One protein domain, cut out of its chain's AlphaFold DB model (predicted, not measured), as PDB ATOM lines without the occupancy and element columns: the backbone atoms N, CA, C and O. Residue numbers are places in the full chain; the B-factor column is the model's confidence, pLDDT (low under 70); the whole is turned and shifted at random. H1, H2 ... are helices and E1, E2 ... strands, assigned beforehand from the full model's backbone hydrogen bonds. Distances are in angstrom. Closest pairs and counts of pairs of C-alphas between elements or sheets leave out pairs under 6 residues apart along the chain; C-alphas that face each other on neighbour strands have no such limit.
ATOM      1  N   ARG A 472     -59.877  26.022  14.655       88.00
ATOM      2  CA  ARG A 472     -59.872  24.694  14.041       88.00
ATOM      3  C   ARG A 472     -59.255  24.740  12.656       88.00
ATOM      4  O   ARG A 472     -59.551  25.644  11.874       88.00
ATOM      5  N   ARG A 473     -58.454  23.727  12.343       89.38
ATOM      6  CA  ARG A 473     -57.941  23.473  10.999       89.38
ATOM      7  C   ARG A 473     -57.837  21.983  10.716       89.38
ATOM      8  O   ARG A 473     -57.770  21.170  11.634       89.38
ATOM      9  N   GLU A 474     -57.796  21.646   9.438       88.88
ATOM     10  CA  GLU A 474     -57.446  20.306   8.977       88.88
ATOM     11  C   GLU A 474     -55.957  20.246   8.635       88.88
ATOM     12  O   GLU A 474     -55.354  21.232   8.194       88.88
ATOM     13  N   SER A 475     -55.376  19.072   8.835       84.69
ATOM     14  CA  SER A 475     -54.004  18.738   8.487       84.69
ATOM     15  C   SER A 475     -53.978  17.381   7.794       84.69
ATOM     16  O   SER A 475     -54.651  16.442   8.214       84.69
ATOM     17  N   ARG A 476     -53.183  17.278   6.728       81.38
ATOM     18  CA  ARG A 476     -52.981  16.038   5.960       81.38
ATOM     19  C   ARG A 476     -51.583  15.454   6.128       81.38
ATOM     20  O   ARG A 476     -51.220  14.540   5.397       81.38
ATOM     21  N   ILE A 477     -50.779  16.008   7.033       74.19
ATOM     22  CA  ILE A 477     -49.471  15.434   7.330       74.19
ATOM     23  C   ILE A 477     -49.673  14.034   7.922       74.19
ATOM     24  O   ILE A 477     -50.415  13.861   8.894       74.19
ATOM     25  N   ALA A 478     -49.026  13.039   7.320       68.00
ATOM     26  CA  ALA A 478     -48.904  11.725   7.926       68.00
ATOM     27  C   ALA A 478     -47.963  11.890   9.116       68.00
ATOM     28  O   ALA A 478     -46.752  12.009   8.955       68.00
ATOM     29  N   VAL A 479     -48.536  12.014  10.306       64.38
ATOM     30  CA  VAL A 479     -47.759  12.195  11.525       64.38
ATOM     31  C   VAL A 479     -46.913  10.944  11.731       64.38
ATOM     32  O   VAL A 479     -47.498   9.865  11.846       64.38
ATOM     33  N   PRO A 480     -45.571  11.061  11.786       64.62
ATOM     34  CA  PRO A 480     -44.727   9.913  12.057       64.62
ATOM     35  C   PRO A 480     -45.146   9.301  13.388       64.62
ATOM     36  O   PRO A 480     -45.235  10.007  14.404       64.62
ATOM     37  N   ASP A 481     -45.434   8.002  13.385       66.69
ATOM     38  CA  ASP A 481     -45.749   7.305  14.620       66.69
ATOM     39  C   ASP A 481     -44.579   7.495  15.614       66.69
ATOM     40  O   ASP A 481     -43.429   7.635  15.190       66.69
ATOM     41  N   PRO A 482     -44.810   7.565  16.936       61.53
ATOM     42  CA  PRO A 482     -43.730   7.819  17.888       61.53
ATOM     43  C   PRO A 482     -42.573   6.813  17.837       61.53
ATOM     44  O   PRO A 482     -41.494   7.140  18.326       61.53
ATOM     45  N   GLN A 483     -42.789   5.607  17.297       61.62
ATOM     46  CA  GLN A 483     -41.771   4.568  17.172       61.62
ATOM     47  C   GLN A 483     -40.929   4.737  15.903       61.62
ATOM     48  O   GLN A 483     -39.709   4.835  16.000       61.62
ATOM     49  N   GLY A 484     -41.554   4.861  14.733       64.38
ATOM     50  CA  GLY A 484     -40.890   5.103  13.451       64.38
ATOM     51  C   GLY A 484     -40.395   6.542  13.261       64.38
ATOM     52  O   GLY A 484     -39.508   6.794  12.452       64.38
ATOM     53  N   GLY A 485     -40.937   7.492  14.026       78.00
ATOM     54  CA  GLY A 485     -40.689   8.930  13.926       78.00
ATOM     55  C   GLY A 485     -39.928   9.545  15.098       78.00
ATOM     56  O   GLY A 485     -39.967  10.764  15.270       78.00
ATOM     57  N   ALA A 486     -39.265   8.746  15.939       85.06
ATOM     58  CA  ALA A 486     -38.632   9.238  17.167       85.06
ATOM     59  C   ALA A 486     -37.618  10.378  16.908       85.06
ATOM     60  O   ALA A 486     -37.563  11.344  17.671       85.06
ATOM     61  N   GLY A 487     -36.888  10.328  15.785       89.31
ATOM     62  CA  GLY A 487     -36.000  11.410  15.344       89.31
ATOM     63  C   GLY A 487     -36.722  12.727  15.072       89.31
ATOM     64  O   GLY A 487     -36.266  13.783  15.517       89.31
ATOM     65  N   PHE A 488     -37.879  12.685  14.413       91.00
ATOM     66  CA  PHE A 488     -38.707  13.870  14.196       91.00
ATOM     67  C   PHE A 488     -39.202  14.459  15.526       91.00
ATOM     68  O   PHE A 488     -39.070  15.660  15.772       91.00
ATOM     69  N   TRP A 489     -39.707  13.613  16.425       89.19
ATOM     70  CA  TRP A 489     -40.240  14.057  17.714       89.19
ATOM     71  C   TRP A 489     -39.173  14.606  18.665       89.19
ATOM     72  O   TRP A 489     -39.444  15.564  19.395       89.19
ATOM     73  N   LEU A 490     -37.944  14.083  18.611       90.56
ATOM     74  CA  LEU A 490     -36.803  14.681  19.307       90.56
ATOM     75  C   LEU A 490     -36.583  16.129  18.840       90.56
ATOM     76  O   LEU A 490     -36.474  17.038  19.668       90.56
ATOM     77  N   ALA A 491     -36.594  16.365  17.523       92.12
ATOM     78  CA  ALA A 491     -36.468  17.709  16.967       92.12
ATOM     79  C   ALA A 491     -37.647  18.611  17.370       92.12
ATOM     80  O   ALA A 491     -37.420  19.759  17.742       92.12
ATOM     81  N   VAL A 492     -38.890  18.111  17.384       91.12
ATOM     82  CA  VAL A 492     -40.063  18.863  17.880       91.12
ATOM     83  C   VAL A 492     -39.847  19.329  19.324       91.12
ATOM     84  O   VAL A 492     -40.100  20.492  19.651       91.12
ATOM     85  N   GLY A 493     -39.329  18.451  20.186       89.88
ATOM     86  CA  GLY A 493     -39.009  18.792  21.569       89.88
ATOM     87  C   GLY A 493     -37.957  19.895  21.680       89.88
ATOM     88  O   GLY A 493     -38.169  20.874  22.395       89.88
ATOM     89  N   HIS A 494     -36.825  19.745  20.988       90.81
ATOM     90  CA  HIS A 494     -35.685  20.655  21.128       90.81
ATOM     91  C   HIS A 494     -35.846  21.976  20.365       90.81
ATOM     92  O   HIS A 494     -35.484  23.023  20.895       90.81
ATOM     93  N   VAL A 495     -36.391  21.941  19.148       91.44
ATOM     94  CA  VAL A 495     -36.503  23.112  18.264       91.44
ATOM     95  C   VAL A 495     -37.734  23.948  18.598       91.44
ATOM     96  O   VAL A 495     -37.654  25.173  18.583       91.44
ATOM     97  N   LEU A 496     -38.865  23.306  18.909       90.12
ATOM     98  CA  LEU A 496     -40.140  23.998  19.131       90.12
ATOM     99  C   LEU A 496     -40.536  24.078  20.605       90.12
ATOM    100  O   LEU A 496     -41.541  24.701  20.922       90.12
ATOM    101  N   ALA A 497     -39.799  23.430  21.517       87.69
ATOM    102  CA  ALA A 497     -40.173  23.326  22.929       87.69
ATOM    103  C   ALA A 497     -41.608  22.793  23.133       87.69
ATOM    104  O   ALA A 497     -42.288  23.159  24.099       87.69
ATOM    105  N   ILE A 498     -42.062  21.921  22.225       86.50
ATOM    106  CA  ILE A 498     -43.375  21.280  22.277       86.50
ATOM    107  C   ILE A 498     -43.256  19.937  22.997       86.50
ATOM    108  O   ILE A 498     -42.380  19.120  22.718       86.50
ATOM    109  N   MET A 499     -44.179  19.690  23.920       82.00
ATOM    110  CA  MET A 499     -44.275  18.446  24.676       82.00
ATOM    111  C   MET A 499     -45.641  17.787  24.504       82.00
ATOM    112  O   MET A 499     -46.642  18.460  24.251       82.00
ATOM    113  N   ARG A 500     -45.680  16.464  24.695       78.75
ATOM    114  CA  ARG A 500     -46.919  15.683  24.738       78.75
ATOM    115  C   ARG A 500     -47.598  15.853  26.096       78.75
ATOM    116  O   ARG A 500     -46.950  15.674  27.130       78.75
ATOM    117  N   GLY A 501     -48.883  16.191  26.084       68.12
ATOM    118  CA  GLY A 501     -49.749  16.264  27.260       68.12
ATOM    119  C   GLY A 501     -50.769  15.129  27.314       68.12
ATOM    120  O   GLY A 501     -50.789  14.252  26.449       68.12
ATOM    121  N   ALA A 502     -51.613  15.160  28.343       63.25
ATOM    122  CA  ALA A 502     -52.744  14.249  28.468       63.25
ATOM    123  C   ALA A 502     -53.834  14.622  27.453       63.25
ATOM    124  O   ALA A 502     -54.228  15.787  27.363       63.25
ATOM    125  N   ALA A 503     -54.304  13.635  26.692       65.50
ATOM    126  CA  ALA A 503     -55.395  13.800  25.742       65.50
ATOM    127  C   ALA A 503     -56.713  13.247  26.326       65.50
ATOM    128  O   ALA A 503     -56.661  12.304  27.117       65.50
ATOM    129  N   PRO A 504     -57.885  13.800  25.953       63.81
ATOM    130  CA  PRO A 504     -59.182  13.313  26.435       63.81
ATOM    131  C   PRO A 504     -59.560  11.908  25.935       63.81
ATOM    132  O   PRO A 504     -60.318  11.213  26.606       63.81
ATOM    133  N   GLY A 505     -59.061  11.503  24.765       65.12
ATOM    134  CA  GLY A 505     -59.298  10.190  24.161       65.12
ATOM    135  C   GLY A 505     -57.999   9.474  23.788       65.12
ATOM    136  O   GLY A 505     -56.974  10.118  23.570       65.12
ATOM    137  N   GLU A 506     -58.050   8.144  23.691       63.56
ATOM    138  CA  GLU A 506     -56.876   7.282  23.456       63.56
ATOM    139  C   GLU A 506     -56.181   7.545  22.113       63.56
ATOM    140  O   GLU A 506     -54.954   7.526  22.029       63.56
ATOM    141  N   GLU A 507     -56.954   7.851  21.071       72.75
ATOM    142  CA  GLU A 507     -56.423   8.150  19.735       72.75
ATOM    143  C   GLU A 507     -56.094   9.640  19.541       72.75
ATOM    144  O   GLU A 507     -55.525  10.036  18.522       72.75
ATOM    145  N   GLN A 508     -56.441  10.487  20.515       77.56
ATOM    146  CA  GLN A 508     -56.183  11.922  20.452       77.56
ATOM    147  C   GLN A 508     -54.782  12.259  20.958       77.56
ATOM    148  O   GLN A 508     -54.224  11.604  21.839       77.56
ATOM    149  N   TRP A 509     -54.205  13.329  20.416       81.38
ATOM    150  CA  TRP A 509     -52.903  13.822  20.855       81.38
ATOM    151  C   TRP A 509     -53.018  15.250  21.355       81.38
ATOM    152  O   TRP A 509     -53.437  16.144  20.628       81.38
ATOM    153  N   ALA A 510     -52.597  15.475  22.596       81.44
ATOM    154  CA  ALA A 510     -52.464  16.808  23.155       81.44
ATOM    155  C   ALA A 510     -51.000  17.253  23.101       81.44
ATOM    156  O   ALA A 510     -50.098  16.543  23.558       81.44
ATOM    157  N   LEU A 511     -50.769  18.445  22.563       85.19
ATOM    158  CA  LEU A 511     -49.477  19.108  22.485       85.19
ATOM    159  C   LEU A 511     -49.527  20.428  23.243       85.19
ATOM    160  O   LEU A 511     -50.519  21.156  23.193       85.19
ATOM    161  N   HIS A 512     -48.434  20.753  23.924       83.69
ATOM    162  CA  HIS A 512     -48.308  21.974  24.710       83.69
ATOM    163  C   HIS A 512     -46.955  22.618  24.462       83.69
ATOM    164  O   HIS A 512     -45.930  21.935  24.459       83.69
ATOM    165  N   HIS A 513     -46.939  23.940  24.331       85.56
ATOM    166  CA  HIS A 513     -45.697  24.694  24.353       85.56
ATOM    167  C   HIS A 513     -45.278  24.964  25.798       85.56
ATOM    168  O   HIS A 513     -46.070  25.448  26.615       85.56
ATOM    169  N   ARG A 514     -44.017  24.669  26.119       78.88
ATOM    170  CA  ARG A 514     -43.512  24.647  27.503       78.88
ATOM    171  C   ARG A 514     -43.546  26.001  28.217       78.88
ATOM    172  O   ARG A 514     -43.599  26.022  29.443       78.88
ATOM    173  N   ALA A 515     -43.498  27.114  27.480       76.00
ATOM    174  CA  ALA A 515     -43.343  28.450  28.068       76.00
ATOM    175  C   ALA A 515     -44.541  29.393  27.869       76.00
ATOM    176  O   ALA A 515     -44.762  30.267  28.702       76.00
ATOM    177  N   THR A 516     -45.300  29.242  26.781       78.44
ATOM    178  CA  THR A 516     -46.336  30.220  26.376       78.44
ATOM    179  C   THR A 516     -47.741  29.797  26.781       78.44
ATOM    180  O   THR A 516     -48.662  30.600  26.735       78.44
ATOM    181  N   GLY A 517     -47.929  28.527  27.154       73.56
ATOM    182  CA  GLY A 517     -49.250  27.978  27.437       73.56
ATOM    183  C   GLY A 517     -50.095  27.685  26.194       73.56
ATOM    184  O   GLY A 517     -51.208  27.195  26.376       73.56
ATOM    185  N   SER A 518     -49.579  27.923  24.975       84.00
ATOM    186  CA  SER A 518     -50.207  27.497  23.714       84.00
ATOM    187  C   SER A 518     -50.392  25.980  23.682       84.00
ATOM    188  O   SER A 518     -49.575  25.237  24.244       84.00
ATOM    189  N   ARG A 519     -51.465  25.507  23.039       87.00
ATOM    190  CA  ARG A 519     -51.855  24.087  23.027       87.00
ATOM    191  C   ARG A 519     -52.473  23.698  21.696       87.00
ATOM    192  O   ARG A 519     -53.141  24.524  21.080       87.00
ATOM    193  N   ALA A 520     -52.321  22.437  21.315       88.44
ATOM    194  CA  ALA A 520     -53.042  21.834  20.202       88.44
ATOM    195  C   ALA A 520     -53.598  20.469  20.625       88.44
ATOM    196  O   ALA A 520     -52.914  19.700  21.297       88.44
ATOM    197  N   LEU A 521     -54.834  20.183  20.240       86.94
ATOM    198  CA  LEU A 521     -55.478  18.885  20.352       86.94
ATOM    199  C   LEU A 521     -55.701  18.357  18.941       86.94
ATOM    200  O   LEU A 521     -56.381  18.980  18.127       86.94
ATOM    201  N   LEU A 522     -55.125  17.200  18.672       86.44
ATOM    202  CA  LEU A 522     -55.244  16.513  17.410       86.44
ATOM    203  C   LEU A 522     -56.217  15.358  17.564       86.44
ATOM    204  O   LEU A 522     -56.039  14.495  18.424       86.44
ATOM    205  N   THR A 523     -57.228  15.346  16.707       87.00
ATOM    206  CA  THR A 523     -58.197  14.259  16.592       87.00
ATOM    207  C   THR A 523     -58.038  13.620  15.215       87.00
ATOM    208  O   THR A 523     -58.070  14.354  14.221       87.00
ATOM    209  N   PRO A 524     -57.843  12.297  15.121       84.50
ATOM    210  CA  PRO A 524     -57.700  11.633  13.831       84.50
ATOM    211  C   PRO A 524     -59.002  11.750  13.028       84.50
ATOM    212  O   PRO A 524     -60.092  11.524  13.556       84.50
ATOM    213  N   VAL A 525     -58.899  12.132  11.753       83.94
ATOM    214  CA  VAL A 525     -60.032  12.220  10.817       83.94
ATOM    215  C   VAL A 525     -59.577  11.729   9.442       83.94
ATOM    216  O   VAL A 525     -58.792  12.388   8.760       83.94
ATOM    217  N   GLY A 526     -60.090  10.570   9.016       82.94
ATOM    218  CA  GLY A 526     -59.641   9.915   7.784       82.94
ATOM    219  C   GLY A 526     -58.159   9.539   7.864       82.94
ATOM    220  O   GLY A 526     -57.737   8.920   8.832       82.94
ATOM    221  N   GLU A 527     -57.372   9.938   6.862       78.00
ATOM    222  CA  GLU A 527     -55.906   9.763   6.834       78.00
ATOM    223  C   GLU A 527     -55.137  10.965   7.421       78.00
ATOM    224  O   GLU A 527     -53.915  11.040   7.319       78.00
ATOM    225  N   GLY A 528     -55.845  11.943   7.995       83.44
ATOM    226  CA  GLY A 528     -55.264  13.173   8.523       83.44
ATOM    227  C   GLY A 528     -55.747  13.499   9.931       83.44
ATOM    228  O   GLY A 528     -56.213  12.643  10.683       83.44
ATOM    229  N   TRP A 529     -55.644  14.776  10.283       86.62
ATOM    230  CA  TRP A 529     -55.949  15.280  11.614       86.62
ATOM    231  C   TRP A 529     -56.861  16.494  11.537       86.62
ATOM    232  O   TRP A 529     -56.618  17.432  10.775       86.62
ATOM    233  N   GLN A 530     -57.872  16.513  12.396       89.94
ATOM    234  CA  GLN A 530     -58.491  17.753  12.823       89.94
ATOM    235  C   GLN A 530     -57.687  18.302  14.000       89.94
ATOM    236  O   GLN A 530     -57.475  17.606  14.994       89.94
ATOM    237  N   VAL A 531     -57.255  19.552  13.887       90.44
ATOM    238  CA  VAL A 531     -56.454  20.227  14.902       90.44
ATOM    239  C   VAL A 531     -57.250  21.381  15.482       90.44
ATOM    240  O   VAL A 531     -57.579  22.342  14.782       90.44
ATOM    241  N   ASP A 532     -57.537  21.280  16.771       89.31
ATOM    242  CA  ASP A 532     -58.090  22.350  17.588       89.31
ATOM    243  C   ASP A 532     -56.942  22.966  18.397       89.31
ATOM    244  O   ASP A 532     -56.198  22.242  19.057       89.31
ATOM    245  N   TRP A 533     -56.742  24.284  18.343       89.19
ATOM    246  CA  TRP A 533     -55.624  24.921  19.043       89.19
ATOM    247  C   TRP A 533     -56.005  26.206  19.779       89.19
ATOM    248  O   TRP A 533     -56.965  26.906  19.437       89.19
ATOM    249  N   TRP A 534     -55.210  26.514  20.807       87.06
ATOM    250  CA  TRP A 534     -55.417  27.611  21.752       87.06
ATOM    251  C   TRP A 534     -54.110  28.345  22.057       87.06
ATOM    252  O   TRP A 534     -53.021  27.769  21.994       87.06
ATOM    253  N   GLY A 535     -54.238  29.606  22.468       83.69
ATOM    254  CA  GLY A 535     -53.121  30.483  22.816       83.69
ATOM    255  C   GLY A 535     -52.659  31.356  21.652       83.69
ATOM    256  O   GLY A 535     -53.360  31.515  20.652       83.69
ATOM    257  N   ASP A 536     -51.472  31.932  21.795       80.69
ATOM    258  CA  ASP A 536     -50.991  32.993  20.904       80.69
ATOM    259  C   ASP A 536     -50.455  32.479  19.563       80.69
ATOM    260  O   ASP A 536     -50.264  33.262  18.636       80.69
ATOM    261  N   HIS A 537     -50.226  31.166  19.444       82.00
ATOM    262  CA  HIS A 537     -49.536  30.575  18.299       82.00
ATOM    263  C   HIS A 537     -50.061  29.186  17.914       82.00
ATOM    264  O   HIS A 537     -50.330  28.369  18.799       82.00
ATOM    265  N   ASP A 538     -50.189  28.932  16.607       89.06
ATOM    266  CA  ASP A 538     -50.588  27.633  16.049       89.06
ATOM    267  C   ASP A 538     -49.395  26.673  16.104       89.06
ATOM    268  O   ASP A 538     -48.580  26.607  15.185       89.06
ATOM    269  N   LEU A 539     -49.300  25.919  17.201       89.06
ATOM    270  CA  LEU A 539     -48.221  24.951  17.404       89.06
ATOM    271  C   LEU A 539     -48.157  23.892  16.308       89.06
ATOM    272  O   LEU A 539     -47.086  23.361  16.036       89.06
ATOM    273  N   TRP A 540     -49.289  23.559  15.692       91.25
ATOM    274  CA  TRP A 540     -49.306  22.532  14.665       91.25
ATOM    275  C   TRP A 540     -48.737  23.034  13.342       91.25
ATOM    276  O   TRP A 540     -48.041  22.286  12.661       91.25
ATOM    277  N   ALA A 541     -48.943  24.312  13.017       90.44
ATOM    278  CA  ALA A 541     -48.283  24.933  11.868       90.44
ATOM    279  C   ALA A 541     -46.749  24.867  11.982       90.44
ATOM    280  O   ALA A 541     -46.070  24.590  10.992       90.44
ATOM    281  N   ASP A 542     -46.201  25.058  13.187       91.25
ATOM    282  CA  ASP A 542     -44.761  24.903  13.422       91.25
ATOM    283  C   ASP A 542     -44.294  23.459  13.251       91.25
ATOM    284  O   ASP A 542     -43.223  23.218  12.695       91.25
ATOM    285  N   VAL A 543     -45.086  22.496  13.735       90.94
ATOM    286  CA  VAL A 543     -44.790  21.066  13.586       90.94
ATOM    287  C   VAL A 543     -44.777  20.680  12.104       90.94
ATOM    288  O   VAL A 543     -43.863  19.980  11.673       90.94
ATOM    289  N   GLU A 544     -45.719  21.181  11.302       90.38
ATOM    290  CA  GLU A 544     -45.756  20.975   9.846       90.38
ATOM    291  C   GLU A 544     -44.547  21.603   9.127       90.38
ATOM    292  O   GLU A 544     -43.966  20.987   8.232       90.38
ATOM    293  N   GLU A 545     -44.134  22.816   9.509       91.38
ATOM    294  CA  GLU A 545     -42.918  23.448   8.974       91.38
ATOM    295  C   GLU A 545     -41.667  22.645   9.345       91.38
ATOM    296  O   GLU A 545     -40.819  22.374   8.490       91.38
ATOM    297  N   LEU A 546     -41.550  22.234  10.610       91.81
ATOM    298  CA  LEU A 546     -40.424  21.433  11.068       91.81
ATOM    299  C   LEU A 546     -40.387  20.071  10.371       91.81
ATOM    300  O   LEU A 546     -39.301  19.613  10.030       91.81
ATOM    301  N   HIS A 547     -41.539  19.454  10.109       90.50
ATOM    302  CA  HIS A 547     -41.609  18.202   9.360       90.50
ATOM    303  C   HIS A 547     -41.036  18.359   7.958       90.50
ATOM    304  O   HIS A 547     -40.165  17.587   7.576       90.50
ATOM    305  N   ARG A 548     -41.418  19.418   7.228       89.50
ATOM    306  CA  ARG A 548     -40.832  19.697   5.908       89.50
ATOM    307  C   ARG A 548     -39.318  19.874   5.973       89.50
ATOM    308  O   ARG A 548     -38.609  19.386   5.098       89.50
ATOM    309  N   ARG A 549     -38.807  20.558   7.001       90.69
ATOM    310  CA  ARG A 549     -37.357  20.714   7.216       90.69
ATOM    311  C   ARG A 549     -36.678  19.383   7.543       90.69
ATOM    312  O   ARG A 549     -35.568  19.148   7.081       90.69
ATOM    313  N   TRP A 550     -37.331  18.524   8.318       90.25
ATOM    314  CA  TRP A 550     -36.847  17.186   8.656       90.25
ATOM    315  C   TRP A 550     -36.823  16.260   7.429       90.25
ATOM    316  O   TRP A 550     -35.821  15.588   7.200       90.25
ATOM    317  N   GLU A 551     -37.848  16.306   6.573       88.69
ATOM    318  CA  GLU A 551     -37.876  15.597   5.285       88.69
ATOM    319  C   GLU A 551     -36.778  16.091   4.333       88.69
ATOM    320  O   GLU A 551     -36.065  15.292   3.726       88.69
ATOM    321  N   GLN A 552     -36.577  17.412   4.239       88.94
ATOM    322  CA  GLN A 552     -35.485  18.007   3.454       88.94
ATOM    323  C   GLN A 552     -34.097  17.605   3.973       88.94
ATOM    324  O   GLN A 552     -33.159  17.484   3.183       88.94
ATOM    325  N   ALA A 553     -33.980  17.360   5.281       89.00
ATOM    326  CA  ALA A 553     -32.784  16.835   5.932       89.00
ATOM    327  C   ALA A 553     -32.654  15.300   5.829       89.00
ATOM    328  O   ALA A 553     -31.822  14.721   6.521       89.00
ATOM    329  N   GLY A 554     -33.465  14.633   4.995       89.12
ATOM    330  CA  GLY A 554     -33.352  13.197   4.728       89.12
ATOM    331  C   GLY A 554     -34.026  12.298   5.764       89.12
ATOM    332  O   GLY A 554     -33.664  11.128   5.864       89.12
ATOM    333  N   CYS A 555     -34.990  12.825   6.524       89.06
ATOM    334  CA  CYS A 555     -35.717  12.096   7.567       89.06
ATOM    335  C   CYS A 555     -34.786  11.441   8.613       89.06
ATOM    336  O   CYS A 555     -34.869  10.229   8.832       89.06
ATOM    337  N   PRO A 556     -33.871  12.199   9.253       89.50
ATOM    338  CA  PRO A 556     -32.881  11.631  10.160       89.50
ATOM    339  C   PRO A 556     -33.549  10.902  11.334       89.50
ATOM    340  O   PRO A 556     -34.338  11.489  12.083       89.50
ATOM    341  N   ALA A 557     -33.200   9.623  11.487       88.62
ATOM    342  CA  ALA A 557     -33.585   8.795  12.629       88.62
ATOM    343  C   ALA A 557     -32.674   9.033  13.843       88.62
ATOM    344  O   ALA A 557     -33.131   8.948  14.975       88.62
ATOM    345  N   GLU A 558     -31.408   9.378  13.603       92.50
ATOM    346  CA  GLU A 558     -30.401   9.735  14.605       92.50
ATOM    347  C   GLU A 558     -29.736  11.057  14.206       92.50
ATOM    348  O   GLU A 558     -29.779  11.461  13.039       92.50
ATOM    349  N   TYR A 559     -29.100  11.728  15.165       94.31
ATOM    350  CA  TYR A 559     -28.433  13.009  14.929       94.31
ATOM    351  C   TYR A 559     -26.994  12.986  15.427       94.31
ATOM    352  O   TYR A 559     -26.723  12.468  16.507       94.31
ATOM    353  N   ARG A 560     -26.070  13.604  14.689       94.69
ATOM    354  CA  ARG A 560     -24.698  13.797  15.175       94.69
ATOM    355  C   ARG A 560     -24.663  14.962  16.159       94.69
ATOM    356  O   ARG A 560     -25.307  15.983  15.920       94.69
ATOM    357  N   LEU A 561     -23.889  14.827  17.228       94.75
ATOM    358  CA  LEU A 561     -23.586  15.909  18.155       94.75
ATOM    359  C   LEU A 561     -22.155  16.391  17.901       94.75
ATOM    360  O   LEU A 561     -21.199  15.631  18.030       94.75
ATOM    361  N   ASP A 562     -22.007  17.648  17.505       94.06
ATOM    362  CA  ASP A 562     -20.708  18.302  17.406       94.06
ATOM    363  C   ASP A 562     -20.263  18.774  18.795       94.06
ATOM    364  O   ASP A 562     -20.943  19.575  19.443       94.06
ATOM    365  N   LEU A 563     -19.123  18.240  19.233       93.44
ATOM    366  CA  LEU A 563     -18.470  18.515  20.514       93.44
ATOM    367  C   LEU A 563     -17.109  19.209  20.326       93.44
ATOM    368  O   LEU A 563     -16.284  19.194  21.236       93.44
ATOM    369  N   SER A 564     -16.851  19.806  19.155       88.44
ATOM    370  CA  SER A 564     -15.605  20.546  18.885       88.44
ATOM    371  C   SER A 564     -15.421  21.742  19.828       88.44
ATOM    372  O   SER A 564     -14.297  22.049  20.220       88.44
ATOM    373  N   ASP A 565     -16.525  22.383  20.225       87.12
ATOM    374  CA  ASP A 565     -16.609  23.267  21.391       87.12
ATOM    375  C   ASP A 565     -17.569  22.631  22.413       87.12
ATOM    376  O   ASP A 565     -18.790  22.750  22.268       87.12
ATOM    377  N   PRO A 566     -17.061  21.945  23.455       80.00
ATOM    378  CA  PRO A 566     -17.905  21.290  24.454       80.00
ATOM    379  C   PRO A 566     -18.856  22.240  25.203       80.00
ATOM    380  O   PRO A 566     -19.871  21.787  25.743       80.00
ATOM    381  N   ALA A 567     -18.569  23.550  25.220       80.44
ATOM    382  CA  ALA A 567     -19.452  24.561  25.798       80.44
ATOM    383  C   ALA A 567     -20.637  24.924  24.878       80.44
ATOM    384  O   ALA A 567     -21.631  25.480  25.354       80.44
ATOM    385  N   GLN A 568     -20.558  24.595  23.583       87.50
ATOM    386  CA  GLN A 568     -21.587  24.838  22.569       87.50
ATOM    387  C   GLN A 568     -21.890  23.571  21.759       87.50
ATOM    388  O   GLN A 568     -21.521  23.425  20.594       87.50
ATOM    389  N   GLN A 569     -22.629  22.652  22.374       93.44
ATOM    390  CA  GLN A 569     -22.946  21.360  21.766       93.44
ATOM    391  C   GLN A 569     -24.026  21.522  20.697       93.44
ATOM    392  O   GLN A 569     -25.174  21.868  20.998       93.44
ATOM    393  N   THR A 570     -23.660  21.272  19.442       94.12
ATOM    394  CA  THR A 570     -24.530  21.523  18.289       94.12
ATOM    395  C   THR A 570     -25.008  20.212  17.691       94.12
ATOM    396  O   THR A 570     -24.212  19.352  17.331       94.12
ATOM    397  N   VAL A 571     -26.321  20.048  17.564       94.31
ATOM    398  CA  VAL A 571     -26.924  18.871  16.939       94.31
ATOM    399  C   VAL A 571     -27.077  19.091  15.441       94.31
ATOM    400  O   VAL A 571     -27.531  20.151  15.012       94.31
ATOM    401  N   LEU A 572     -26.725  18.076  14.653       91.69
ATOM    402  CA  LEU A 572     -26.697  18.104  13.194       91.69
ATOM    403  C   LEU A 572     -27.508  16.926  12.617       91.69
ATOM    404  O   LEU A 572     -27.126  15.764  12.763       91.69
ATOM    405  N   GLY A 573     -28.618  17.226  11.934       82.19
ATOM    406  CA  GLY A 573     -29.371  16.294  11.082       82.19
ATOM    407  C   GLY A 573     -28.904  16.396   9.628       82.19
ATOM    408  O   GLY A 573     -28.845  17.500   9.080       82.19
ATOM    409  N   ALA A 574     -28.514  15.277   9.018       73.19
ATOM    410  CA  ALA A 574     -27.697  15.284   7.805       73.19
ATOM    411  C   ALA A 574     -28.474  15.122   6.480       73.19
ATOM    412  O   ALA A 574     -28.943  14.034   6.179       73.19
ATOM    413  N   THR A 575     -28.370  16.139   5.612       55.62
ATOM    414  CA  THR A 575     -28.023  15.999   4.178       55.62
ATOM    415  C   THR A 575     -27.341  17.276   3.677       55.62
ATOM    416  O   THR A 575     -27.545  18.372   4.205       55.62
ATOM    417  N   SER A 576     -26.515  17.148   2.635       55.47
ATOM    418  CA  SER A 576     -25.820  18.256   1.973       55.47
ATOM    419  C   SER A 576     -26.807  19.257   1.351       55.47
ATOM    420  O   SER A 576     -27.350  19.001   0.278       55.47
ATOM    421  N   GLY A 577     -27.020  20.398   2.017       60.97
ATOM    422  CA  GLY A 577     -27.742  21.564   1.481       60.97
ATOM    423  C   GLY A 577     -28.795  22.172   2.415       60.97
ATOM    424  O   GLY A 577     -28.982  23.386   2.390       60.97
ATOM    425  N   HIS A 578     -29.428  21.369   3.279       64.12
ATOM    426  CA  HIS A 578     -30.498  21.812   4.187       64.12
ATOM    427  C   HIS A 578     -30.379  21.144   5.569       64.12
ATOM    428  O   HIS A 578     -31.193  20.288   5.913       64.12
ATOM    429  N   PRO A 579     -29.357  21.489   6.373       76.25
ATOM    430  CA  PRO A 579     -29.135  20.809   7.639       76.25
ATOM    431  C   PRO A 579     -30.196  21.214   8.676       76.25
ATOM    432  O   PRO A 579     -30.510  22.397   8.849       76.25
ATOM    433  N   LEU A 580     -30.731  20.228   9.398       89.50
ATOM    434  CA  LEU A 580     -31.551  20.480  10.581       89.50
ATOM    435  C   LEU A 580     -30.616  20.632  11.785       89.50
ATOM    436  O   LEU A 580     -30.023  19.656  12.230       89.50
ATOM    437  N   ILE A 581     -30.458  21.866  12.269       91.44
ATOM    438  CA  ILE A 581     -29.474  22.223  13.299       91.44
ATOM    439  C   ILE A 581     -30.161  22.875  14.495       91.44
ATOM    440  O   ILE A 581     -31.035  23.729  14.321       91.44
ATOM    441  N   TRP A 582     -29.729  22.511  15.701       93.88
ATOM    442  CA  TRP A 582     -30.045  23.228  16.936       93.88
ATOM    443  C   TRP A 582     -28.911  23.086  17.953       93.88
ATOM    444  O   TRP A 582     -28.056  22.216  17.823       93.88
ATOM    445  N   VAL A 583     -28.900  23.944  18.969       92.44
ATOM    446  CA  VAL A 583     -27.869  23.950  20.017       92.44
ATOM    447  C   VAL A 583     -28.479  23.429  21.314       92.44
ATOM    448  O   VAL A 583     -29.588  23.828  21.685       92.44
ATOM    449  N   LEU A 584     -27.780  22.524  21.999       91.88
ATOM    450  CA  LEU A 584     -28.178  22.078  23.330       91.88
ATOM    451  C   LEU A 584     -27.840  23.159  24.375       91.88
ATOM    452  O   LEU A 584     -26.859  23.886  24.217       91.88
TER     453      LEU A 584
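Overview. This is residues 472 to 584 of the 605 residues of the protein "L-isoaspartyl protein carboxyl methyltransferase" of Streptomyces sp. 844.5 (UniProt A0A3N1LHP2). Two helices, H1 and H2, sit in the middle between two sheets: a strongly twisted sheet of five strands at one end of the long axis and a small sheet of three strands at the other. H2 begins at the larger sheet and reaches the small one with its later residues, crossing H1 at 55 degrees. The printed part has 113 residues, with two named helices and eight named strands in the order E1, H1, E2, E3, E4, E5, H2, E6, E7, E8; the class is mixed. The sheets, E1 - E5 - E4 - E3 - E2 and E6 - E7 - E8, are antiparallel. The whole is compact, with a radius of gyration of the C-alphas of 14.9 A, and elongated in outline, spanning 44 by 29 by 22 A.

Arrangement. Start at E1, residues 472 to 475, an edge strand antiparallel to E5, residues 528 to 534; N 473 and O 531, 2.9 A apart, are within hydrogen-bond range. H1, residues 486 to 496, only grazes this sheet. Next find E2, residues 498 to 501, E3, residues 509 to 513, and E4, residues 519 to 525, which with E5 make a meander, each strand the antiparallel neighbour of the one before. Within hydrogen-bond range are N 499 and O 512 at 2.9 A, N 511 and O 520 at 2.8 A, and N 521 and O 532 at 2.7 A. H2, residues 539 to 552, is on one face of this sheet, giving two layers; the closest C-alphas of E4 and H2, those of Ala 520 and Leu 539, are 6.4 A apart. H1 and H2 touch at a steep tilt of 55 degrees, opposite ways, closest at the C-alphas of Phe 488 and Trp 550, 6.7 A. In both helices every O i to N i+4 pair is within hydrogen-bond range. E6, residues 559 to 562, E7, residues 570 to 573, and E8, residues 580 to 583, make a second meander, with N 562 and O 570 at 2.8 A and N 571 and O 582 at 2.8 A. H1 is on this sheet at a height of 9.8 A.

Along the chain. Find C-alpha 472 at (-59.872, 24.694, 14.041), where E1 begins. H1 is 15.0 A long, E4 18.9 A and E5 19.6 A. From C-alpha 539 at (-48.221, 24.951, 17.404), H2 runs 20.1 A. E8 ends at C-alpha 583, (-27.869, 23.950, 20.017).

Size, cuts and confidence. The C-alphas farthest apart, of Gly 526 and Asp 565, are 47.1 A apart. The printed part has no cut and no long link. Residues 478 to 484, 501 to 506 and 575 to 578 have pLDDT under 70.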